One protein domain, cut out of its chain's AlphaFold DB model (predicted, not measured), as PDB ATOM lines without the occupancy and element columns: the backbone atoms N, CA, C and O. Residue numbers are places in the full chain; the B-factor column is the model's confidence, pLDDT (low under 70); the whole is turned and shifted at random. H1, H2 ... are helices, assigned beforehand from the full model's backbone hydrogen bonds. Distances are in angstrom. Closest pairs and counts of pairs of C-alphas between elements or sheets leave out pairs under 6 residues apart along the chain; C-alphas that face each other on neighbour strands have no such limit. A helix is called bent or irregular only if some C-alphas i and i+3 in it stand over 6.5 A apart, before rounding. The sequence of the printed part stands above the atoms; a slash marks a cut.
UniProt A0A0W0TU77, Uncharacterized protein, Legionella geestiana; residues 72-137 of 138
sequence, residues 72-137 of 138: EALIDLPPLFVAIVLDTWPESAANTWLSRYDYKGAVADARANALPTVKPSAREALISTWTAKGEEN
ATOM      1  N   GLU A  72      92.937   4.767  74.076       85.81
ATOM      2  CA  GLU A  72      92.723   3.392  73.607       85.81
ATOM      3  C   GLU A  72      91.255   3.134  73.252       85.81
ATOM      4  O   GLU A  72      90.970   2.437  72.285       85.81
ATOM      5  N   ALA A  73      90.311   3.773  73.954       86.75
ATOM      6  CA  ALA A  73      88.884   3.619  73.673       86.75
ATOM      7  C   ALA A  73      88.476   4.205  72.310       86.75
ATOM      8  O   ALA A  73      87.390   3.906  71.821       86.75
ATOM      9  N   LEU A  74      89.336   5.014  71.677       88.25
ATOM     10  CA  LEU A  74      89.116   5.518  70.321       88.25
ATOM     11  C   LEU A  74      89.315   4.441  69.246       88.25
ATOM     12  O   LEU A  74      88.782   4.593  68.152       88.25
ATOM     13  N   ILE A  75      90.055   3.366  69.536       87.94
ATOM     14  CA  ILE A  75      90.394   2.320  68.554       87.94
ATOM     15  C   ILE A  75      89.133   1.627  68.019       87.94
ATOM     16  O   ILE A  75      89.061   1.299  66.836       87.94
ATOM     17  N   ASP A  76      88.126   1.458  68.875       87.69
ATOM     18  CA  ASP A  76      86.880   0.759  68.545       87.69
ATOM     19  C   ASP A  76      85.786   1.687  67.990       87.69
ATOM     20  O   ASP A  76      84.665   1.248  67.713       87.69
ATOM     21  N   LEU A  77      86.075   2.983  67.836       88.94
ATOM     22  CA  LEU A  77      85.095   3.968  67.389       88.94
ATOM     23  C   LEU A  77      85.147   4.190  65.872       88.94
ATOM     24  O   LEU A  77      86.180   3.986  65.230       88.94
ATOM     25  N   PRO A  78      84.037   4.649  65.262       91.19
ATOM     26  CA  PRO A  78      84.009   4.953  63.837       91.19
ATOM     27  C   PRO A  78      85.081   5.988  63.448       91.19
ATOM     28  O   PRO A  78      85.217   6.996  64.147       91.19
ATOM     29  N   PRO A  79      85.777   5.833  62.303       91.50
ATOM     30  CA  PRO A  79      86.903   6.697  61.934       91.50
ATOM     31  C   PRO A  79      86.591   8.196  61.923       91.50
ATOM     32  O   PRO A  79      87.401   9.002  62.368       91.50
ATOM     33  N   LEU A  80      85.390   8.578  61.475       90.56
ATOM     34  CA  LEU A  80      84.953   9.976  61.482       90.56
ATOM     35  C   LEU A  80      84.796  10.530  62.904       90.56
ATOM     36  O   LEU A  80      85.134  11.682  63.155       90.56
ATOM     37  N   PHE A  81      84.312   9.712  63.840       90.88
ATOM     38  CA  PHE A  81      84.206  10.109  65.240       90.88
ATOM     39  C   PHE A  81      85.595  10.308  65.848       90.88
ATOM     40  O   PHE A  81      85.852  11.331  66.479       90.88
ATOM     41  N   VAL A  82      86.517   9.379  65.584       91.81
ATOM     42  CA  VAL A  82      87.912   9.496  66.025       91.81
ATOM     43  C   VAL A  82      88.560  10.753  65.445       91.81
ATOM     44  O   VAL A  82      89.168  11.515  66.186       91.81
ATOM     45  N   ALA A  83      88.368  11.034  64.152       92.06
ATOM     46  CA  ALA A  83      88.890  12.241  63.510       92.06
ATOM     47  C   ALA A  83      88.354  13.535  64.150       92.06
ATOM     48  O   ALA A  83      89.087  14.515  64.254       92.06
ATOM     49  N   ILE A  84      87.096  13.541  64.606       91.44
ATOM     50  CA  ILE A  84      86.513  14.667  65.347       91.44
ATOM     51  C   ILE A  84      87.194  14.838  66.708       91.44
ATOM     52  O   ILE A  84      87.538  15.965  67.056       91.44
ATOM     53  N   VAL A  85      87.407  13.748  67.454       90.50
ATOM     54  CA  VAL A  85      88.061  13.796  68.771       90.50
ATOM     55  C   VAL A  85      89.531  14.200  68.649       90.50
ATOM     56  O   VAL A  85      89.982  15.062  69.392       90.50
ATOM     57  N   LEU A  86      90.276  13.638  67.696       91.56
ATOM     58  CA  LEU A  86      91.689  13.977  67.494       91.56
ATOM     59  C   LEU A  86      91.902  15.443  67.105       91.56
ATOM     60  O   LEU A  86      92.973  15.984  67.353       91.56
ATOM     61  N   ASP A  87      90.905  16.103  66.515       90.38
ATOM     62  CA  ASP A  87      91.021  17.521  66.173       90.38
ATOM     63  C   ASP A  87      90.916  18.456  67.382       90.38
ATOM     64  O   ASP A  87      91.242  19.634  67.269       90.38
ATOM     65  N   THR A  88      90.480  17.952  68.541       88.50
ATOM     66  CA  THR A  88      90.523  18.718  69.794       88.50
ATOM     67  C   THR A  88      91.864  18.578  70.515       88.50
ATOM     68  O   THR A  88      92.100  19.252  71.517       88.50
ATOM     69  N   TRP A  89      92.751  17.703  70.029       89.00
ATOM     70  CA  TRP A  89      94.058  17.443  70.627       89.00
ATOM     71  C   TRP A  89      95.149  18.299  69.976       89.00
ATOM     72  O   TRP A  89      95.006  18.727  68.828       89.00
ATOM     73  N   PRO A  90      96.288  18.510  70.664       89.31
ATOM     74  CA  PRO A  90      97.488  19.025  70.020       89.31
ATOM     75  C   PRO A  90      97.860  18.171  68.804       89.31
ATOM     76  O   PRO A  90      97.799  16.941  68.855       89.31
ATOM     77  N   GLU A  91      98.276  18.821  67.717       87.19
ATOM     78  CA  GLU A  91      98.598  18.147  66.452       87.19
ATOM     79  C   GLU A  91      99.662  17.051  66.627       87.19
ATOM     80  O   GLU A  91      99.575  15.983  66.022       87.19
ATOM     81  N   SER A  92     100.618  17.277  67.522       86.00
ATOM     82  CA  SER A  92     101.680  16.342  67.884       86.00
ATOM     83  C   SER A  92     101.144  15.051  68.532       86.00
ATOM     84  O   SER A  92     101.467  13.944  68.088       86.00
ATOM     85  N   ALA A  93     100.211  15.170  69.482       87.81
ATOM     86  CA  ALA A  93      99.515  14.039  70.095       87.81
ATOM     87  C   ALA A  93      98.595  13.315  69.097       87.81
ATOM     88  O   ALA A  93      98.565  12.084  69.061       87.81
ATOM     89  N   ALA A  94      97.886  14.057  68.240       89.44
ATOM     90  CA  ALA A  94      97.044  13.477  67.196       89.44
ATOM     91  C   ALA A  94      97.871  12.648  66.196       89.44
ATOM     92  O   ALA A  94      97.515  11.511  65.887       89.44
ATOM     93  N   ASN A  95      99.015  13.168  65.749       89.12
ATOM     94  CA  ASN A  95      99.933  12.457  64.857       89.12
ATOM     95  C   ASN A  95     100.559  11.234  65.539       89.12
ATOM     96  O   ASN A  95     100.691  10.171  64.927       89.12
ATOM     97  N   THR A  96     100.879  11.352  66.828       89.19
ATOM     98  CA  THR A  96     101.340  10.221  67.640       89.19
ATOM     99  C   THR A  96     100.275   9.127  67.715       89.19
ATOM    100  O   THR A  96     100.603   7.955  67.553       89.19
ATOM    101  N   TRP A  97      98.996   9.474  67.874       91.81
ATOM    102  CA  TRP A  97      97.912   8.490  67.868       91.81
ATOM    103  C   TRP A  97      97.755   7.829  66.492       91.81
ATOM    104  O   TRP A  97      97.752   6.602  66.398       91.81
ATOM    105  N   LEU A  98      97.706   8.623  65.415       90.81
ATOM    106  CA  LEU A  98      97.563   8.116  64.043       90.81
ATOM    107  C   LEU A  98      98.682   7.133  63.681       90.81
ATOM    108  O   LEU A  98      98.405   6.045  63.186       90.81
ATOM    109  N   SER A  99      99.935   7.468  64.003       86.19
ATOM    110  CA  SER A  99     101.082   6.593  63.724       86.19
ATOM    111  C   SER A  99     101.041   5.250  64.465       86.19
ATOM    112  O   SER A  99     101.626   4.276  63.993       86.19
ATOM    113  N   ARG A 100     100.348   5.178  65.610       87.31
ATOM    114  CA  ARG A 100     100.253   3.968  66.440       87.31
ATOM    115  C   ARG A 100      99.025   3.116  66.155       87.31
ATOM    116  O   ARG A 100      99.091   1.903  66.340       87.31
ATOM    117  N   TYR A 101      97.912   3.734  65.765       87.38
ATOM    118  CA  TYR A 101      96.607   3.070  65.763       87.38
ATOM    119  C   TYR A 101      95.891   3.113  64.405       87.38
ATOM    120  O   TYR A 101      95.064   2.243  64.138       87.38
ATOM    121  N   ASP A 102      96.236   4.038  63.502       89.62
ATOM    122  CA  ASP A 102      95.577   4.173  62.196       89.62
ATOM    123  C   ASP A 102      96.317   3.430  61.069       89.62
ATOM    124  O   ASP A 102      96.711   3.996  60.051       89.62
ATOM    125  N   TYR A 103      96.489   2.117  61.228       78.19
ATOM    126  CA  TYR A 103      97.235   1.277  60.277       78.19
ATOM    127  C   TYR A 103      96.687   1.296  58.844       78.19
ATOM    128  O   TYR A 103      97.419   1.009  57.898       78.19
ATOM    129  N   LYS A 104      95.388   1.573  58.679       84.31
ATOM    130  CA  LYS A 104      94.714   1.615  57.372       84.31
ATOM    131  C   LYS A 104      94.544   3.037  56.832       84.31
ATOM    132  O   LYS A 104      94.008   3.182  55.739       84.31
ATOM    133  N   GLY A 105      94.970   4.058  57.580       88.12
ATOM    134  CA  GLY A 105      94.813   5.463  57.202       88.12
ATOM    135  C   GLY A 105      93.359   5.943  57.161       88.12
ATOM    136  O   GLY A 105      93.077   6.958  56.532       88.12
ATOM    137  N   ALA A 106      92.420   5.213  57.769       90.75
ATOM    138  CA  ALA A 106      90.994   5.516  57.675       90.75
ATOM    139  C   ALA A 106      90.619   6.755  58.499       90.75
ATOM    140  O   ALA A 106      89.723   7.508  58.122       90.75
ATOM    141  N   VAL A 107      91.301   6.972  59.627       91.44
ATOM    142  CA  VAL A 107      91.094   8.155  60.473       91.44
ATOM    143  C   VAL A 107      91.763   9.372  59.840       91.44
ATOM    144  O   VAL A 107      91.159  10.442  59.791       91.44
ATOM    145  N   ALA A 108      92.974   9.208  59.304       90.19
ATOM    146  CA  ALA A 108      93.679  10.246  58.560       90.19
ATOM    147  C   ALA A 108      92.872  10.709  57.333       90.19
ATOM    148  O   ALA A 108      92.696  11.912  57.134       90.19
ATOM    149  N   ASP A 109      92.314   9.769  56.564       91.56
ATOM    150  CA  ASP A 109      91.434  10.060  55.428       91.56
ATOM    151  C   ASP A 109      90.156  10.789  55.866       91.56
ATOM    152  O   ASP A 109      89.816  11.844  55.326       91.56
ATOM    153  N   ALA A 110      89.488  10.298  56.917       90.94
ATOM    154  CA  ALA A 110      88.307  10.956  57.466       90.94
ATOM    155  C   ALA A 110      88.612  12.387  57.936       90.94
ATOM    156  O   ALA A 110      87.791  13.280  57.733       90.94
ATOM    157  N   ARG A 111      89.792  12.631  58.516       90.44
ATOM    158  CA  ARG A 111      90.224  13.959  58.966       90.44
ATOM    159  C   ARG A 111      90.476  14.916  57.800       90.44
ATOM    160  O   ARG A 111      90.118  16.086  57.898       90.44
ATOM    161  N   ALA A 112      91.050  14.429  56.703       89.81
ATOM    162  CA  ALA A 112      91.332  15.244  55.524       89.81
ATOM    163  C   ALA A 112      90.074  15.535  54.687       89.81
ATOM    164  O   ALA A 112      89.887  16.660  54.228       89.81
ATOM    165  N   ASN A 113      89.209  14.534  54.506       90.25
ATOM    166  CA  ASN A 113      88.162  14.565  53.481       90.25
ATOM    167  C   ASN A 113      86.744  14.693  54.049       90.25
ATOM    168  O   ASN A 113      85.929  15.445  53.518       90.25
ATOM    169  N   ALA A 114      86.428  13.973  55.126       87.06
ATOM    170  CA  ALA A 114      85.071  13.930  55.670       87.06
ATOM    171  C   ALA A 114      84.835  15.010  56.735       87.06
ATOM    172  O   ALA A 114      83.780  15.643  56.757       87.06
ATOM    173  N   LEU A 115      85.825  15.269  57.584       88.75
ATOM    174  CA  LEU A 115      85.741  16.213  58.693       88.75
ATOM    175  C   LEU A 115      85.359  17.645  58.268       88.75
ATOM    176  O   LEU A 115      84.490  18.217  58.929       88.75
ATOM    177  N   PRO A 116      85.886  18.219  57.161       89.81
ATOM    178  CA  PRO A 116      85.497  19.563  56.720       89.81
ATOM    179  C   PRO A 116      84.023  19.679  56.306       89.81
ATOM    180  O   PRO A 116      83.474  20.777  56.266       89.81
ATOM    181  N   THR A 117      83.376  18.554  55.984       89.81
ATOM    182  CA  THR A 117      81.966  18.511  55.560       89.81
ATOM    183  C   THR A 117      80.991  18.404  56.736       89.81
ATOM    184  O   THR A 117      79.781  18.576  56.566       89.81
ATOM    185  N   VAL A 118      81.497  18.136  57.945       88.12
ATOM    186  CA  VAL A 118      80.681  18.001  59.153       88.12
ATOM    187  C   VAL A 118      80.240  19.382  59.633       88.12
ATOM    188  O   VAL A 118      81.045  20.296  59.801       88.12
ATOM    189  N   LYS A 119      78.940  19.536  59.907       90.12
ATOM    190  CA  LYS A 119      78.401  20.781  60.469       90.12
ATOM    191  C   LYS A 119      79.019  21.061  61.849       90.12
ATOM    192  O   LYS A 119      79.047  20.143  62.672       90.12
ATOM    193  N   PRO A 120      79.401  22.315  62.161       87.00
ATOM    194  CA  PRO A 120      79.987  22.668  63.457       87.00
ATOM    195  C   PRO A 120      79.151  22.213  64.661       87.00
ATOM    196  O   PRO A 120      79.680  21.611  65.587       87.00
ATOM    197  N   SER A 121      77.826  22.374  64.600       86.88
ATOM    198  CA  SER A 121      76.918  21.952  65.676       86.88
ATOM    199  C   SER A 121      76.900  20.438  65.911       86.88
ATOM    200  O   SER A 121      76.800  19.983  67.047       86.88
ATOM    201  N   ALA A 122      77.028  19.636  64.849       84.69
ATOM    202  CA  ALA A 122      77.127  18.184  64.972       84.69
ATOM    203  C   ALA A 122      78.468  17.775  65.594       84.69
ATOM    204  O   ALA A 122      78.531  16.837  66.385       84.69
ATOM    205  N   ARG A 123      79.535  18.510  65.268       86.31
ATOM    206  CA  ARG A 123      80.865  18.309  65.837       86.31
ATOM    207  C   ARG A 123      80.878  18.555  67.345       86.31
ATOM    208  O   ARG A 123      81.347  17.704  68.093       86.31
ATOM    209  N   GLU A 124      80.315  19.679  67.778       86.00
ATOM    210  CA  GLU A 124      80.206  20.045  69.194       86.00
ATOM    211  C   GLU A 124      79.395  19.018  69.991       86.00
ATOM    212  O   GLU A 124      79.823  18.606  71.066       86.00
ATOM    213  N   ALA A 125      78.272  18.538  69.444       85.62
ATOM    214  CA  ALA A 125      77.447  17.516  70.091       85.62
ATOM    215  C   ALA A 125      78.178  16.169  70.269       85.62
ATOM    216  O   ALA A 125      78.006  15.477  71.273       85.62
ATOM    217  N   LEU A 126      79.012  15.782  69.300       84.00
ATOM    218  CA  LEU A 126      79.807  14.555  69.395       84.00
ATOM    219  C   LEU A 126      80.950  14.698  70.405       84.00
ATOM    220  O   LEU A 126      81.205  13.769  71.172       84.00
ATOM    221  N   ILE A 127      81.590  15.869  70.453       84.69
ATOM    222  CA  ILE A 127      82.637  16.170  71.436       84.69
ATOM    223  C   ILE A 127      82.056  16.190  72.856       84.69
ATOM    224  O   ILE A 127      82.643  15.576  73.743       84.69
ATOM    225  N   SER A 128      80.897  16.818  73.076       83.19
ATOM    226  CA  SER A 128      80.270  16.870  74.406       83.19
ATOM    227  C   SER A 128      79.876  15.483  74.922       83.19
ATOM    228  O   SER A 128      80.033  15.180  76.106       83.19
ATOM    229  N   THR A 129      79.432  14.604  74.020       81.50
ATOM    230  CA  THR A 129      79.142  13.198  74.340       81.50
ATOM    231  C   THR A 129      80.411  12.451  74.763       81.50
ATOM    232  O   THR A 129      80.385  11.659  75.705       81.50
ATOM    233  N   TRP A 130      81.538  12.708  74.091       79.94
ATOM    234  CA  TRP A 130      82.827  12.115  74.447       79.94
ATOM    235  C   TRP A 130      83.334  12.596  75.809       79.94
ATOM    236  O   TRP A 130      83.745  11.774  76.625       79.94
ATOM    237  N   THR A 131      83.272  13.903  76.081       78.25
ATOM    238  CA  THR A 131      83.738  14.462  77.358       78.25
ATOM    239  C   THR A 131      82.917  13.942  78.534       78.25
ATOM    240  O   THR A 131      83.504  13.533  79.529       78.25
ATOM    241  N   ALA A 132      81.590  13.843  78.388       75.31
ATOM    242  CA  ALA A 132      80.723  13.268  79.420       75.31
ATOM    243  C   ALA A 132      81.077  11.799  79.725       75.31
ATOM    244  O   ALA A 132      81.138  11.388  80.879       75.31
ATOM    245  N   LYS A 133      81.393  11.010  78.690       66.31
ATOM    246  CA  LYS A 133      81.794   9.602  78.843       66.31
ATOM    247  C   LYS A 133      83.205   9.437  79.428       66.31
ATOM    248  O   LYS A 133      83.503   8.415  80.043       66.31
ATOM    249  N   GLY A 134      84.079  10.420  79.220       60.09
ATOM    250  CA  GLY A 134      85.416  10.469  79.813       60.09
ATOM    251  C   GLY A 134      85.401  10.750  81.318       60.09
ATOM    252  O   GLY A 134      86.269  10.247  82.024       60.09
ATOM    253  N   GLU A 135      84.408  11.496  81.811       56.09
ATOM    254  CA  GLU A 135      84.238  11.797  83.242       56.09
ATOM    255  C   GLU A 135      83.684  10.606  84.045       56.09
ATOM    256  O   GLU A 135      84.057  10.431  85.200       56.09
ATOM    257  N   GLU A 136      82.867   9.735  83.442       51.44
ATOM    258  CA  GLU A 136      82.349   8.522  84.107       51.44
ATOM    259  C   GLU A 136      83.391   7.398  84.260       51.44
ATOM    260  O   GLU A 136      83.203   6.489  85.065       51.44
ATOM    261  N   ASN A 137      84.488   7.445  83.496       45.09
ATOM    262  CA  ASN A 137      85.565   6.445  83.530       45.09
ATOM    263  C   ASN A 137      86.833   6.950  84.253       45.09
ATOM    264  O   ASN A 137      87.914   6.382  84.059       45.09
TER     265      ASN A 137
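This is residues 72 to 137 of the 138 residues of an uncharacterized protein of Legionella geestiana (UniProt A0A0W0TU77). Short helix H1 sits in the middle, with H3 on one side and H4 on the other, each crossing it nearly at right angles, while H2 lies alongside near H1 and H3. The printed part has 66 residues with four named helices, H1 to H4 in order, and no named strand: all helix. It is compact, with a radius of gyration of the C-alphas of 11.5 A, and spans 29 by 28 by 21 A.

H1, residues 79 to 86, is close to but not clearly touching H2, residues 91 to 101; their closest C-alphas, Leu 86 and Ala 94, are 5.4 A apart. H1 touches H3, residues 106 to 117, about perpendicular at 81 degrees, closest at C-alphas Pro 79 and Val 107, 4.7 A. Residues 123 to 130 alone of H4, residues 120 to 135, touch H1, at 74 degrees, closest at C-alphas Val 85 and Ile 127, 6.5 A. H4 is apart from H2 and H3. Every O i to N i+4 pair is within hydrogen-bond range in H1, H2 and H4, and 5 of 8 in H3.

H1 begins at C-alpha 79 (86.903, 6.697, 61.934). H3, 16.0 A long, is only just irregular: C-alphas 113 and 116 are 6.52 A apart. H4, 23.0 A long, ends at C-alpha 135 (84.238, 11.797, 83.242).

The printed part has no cut, and its three links are tight. Residues 133 to 137 have pLDDT under 70.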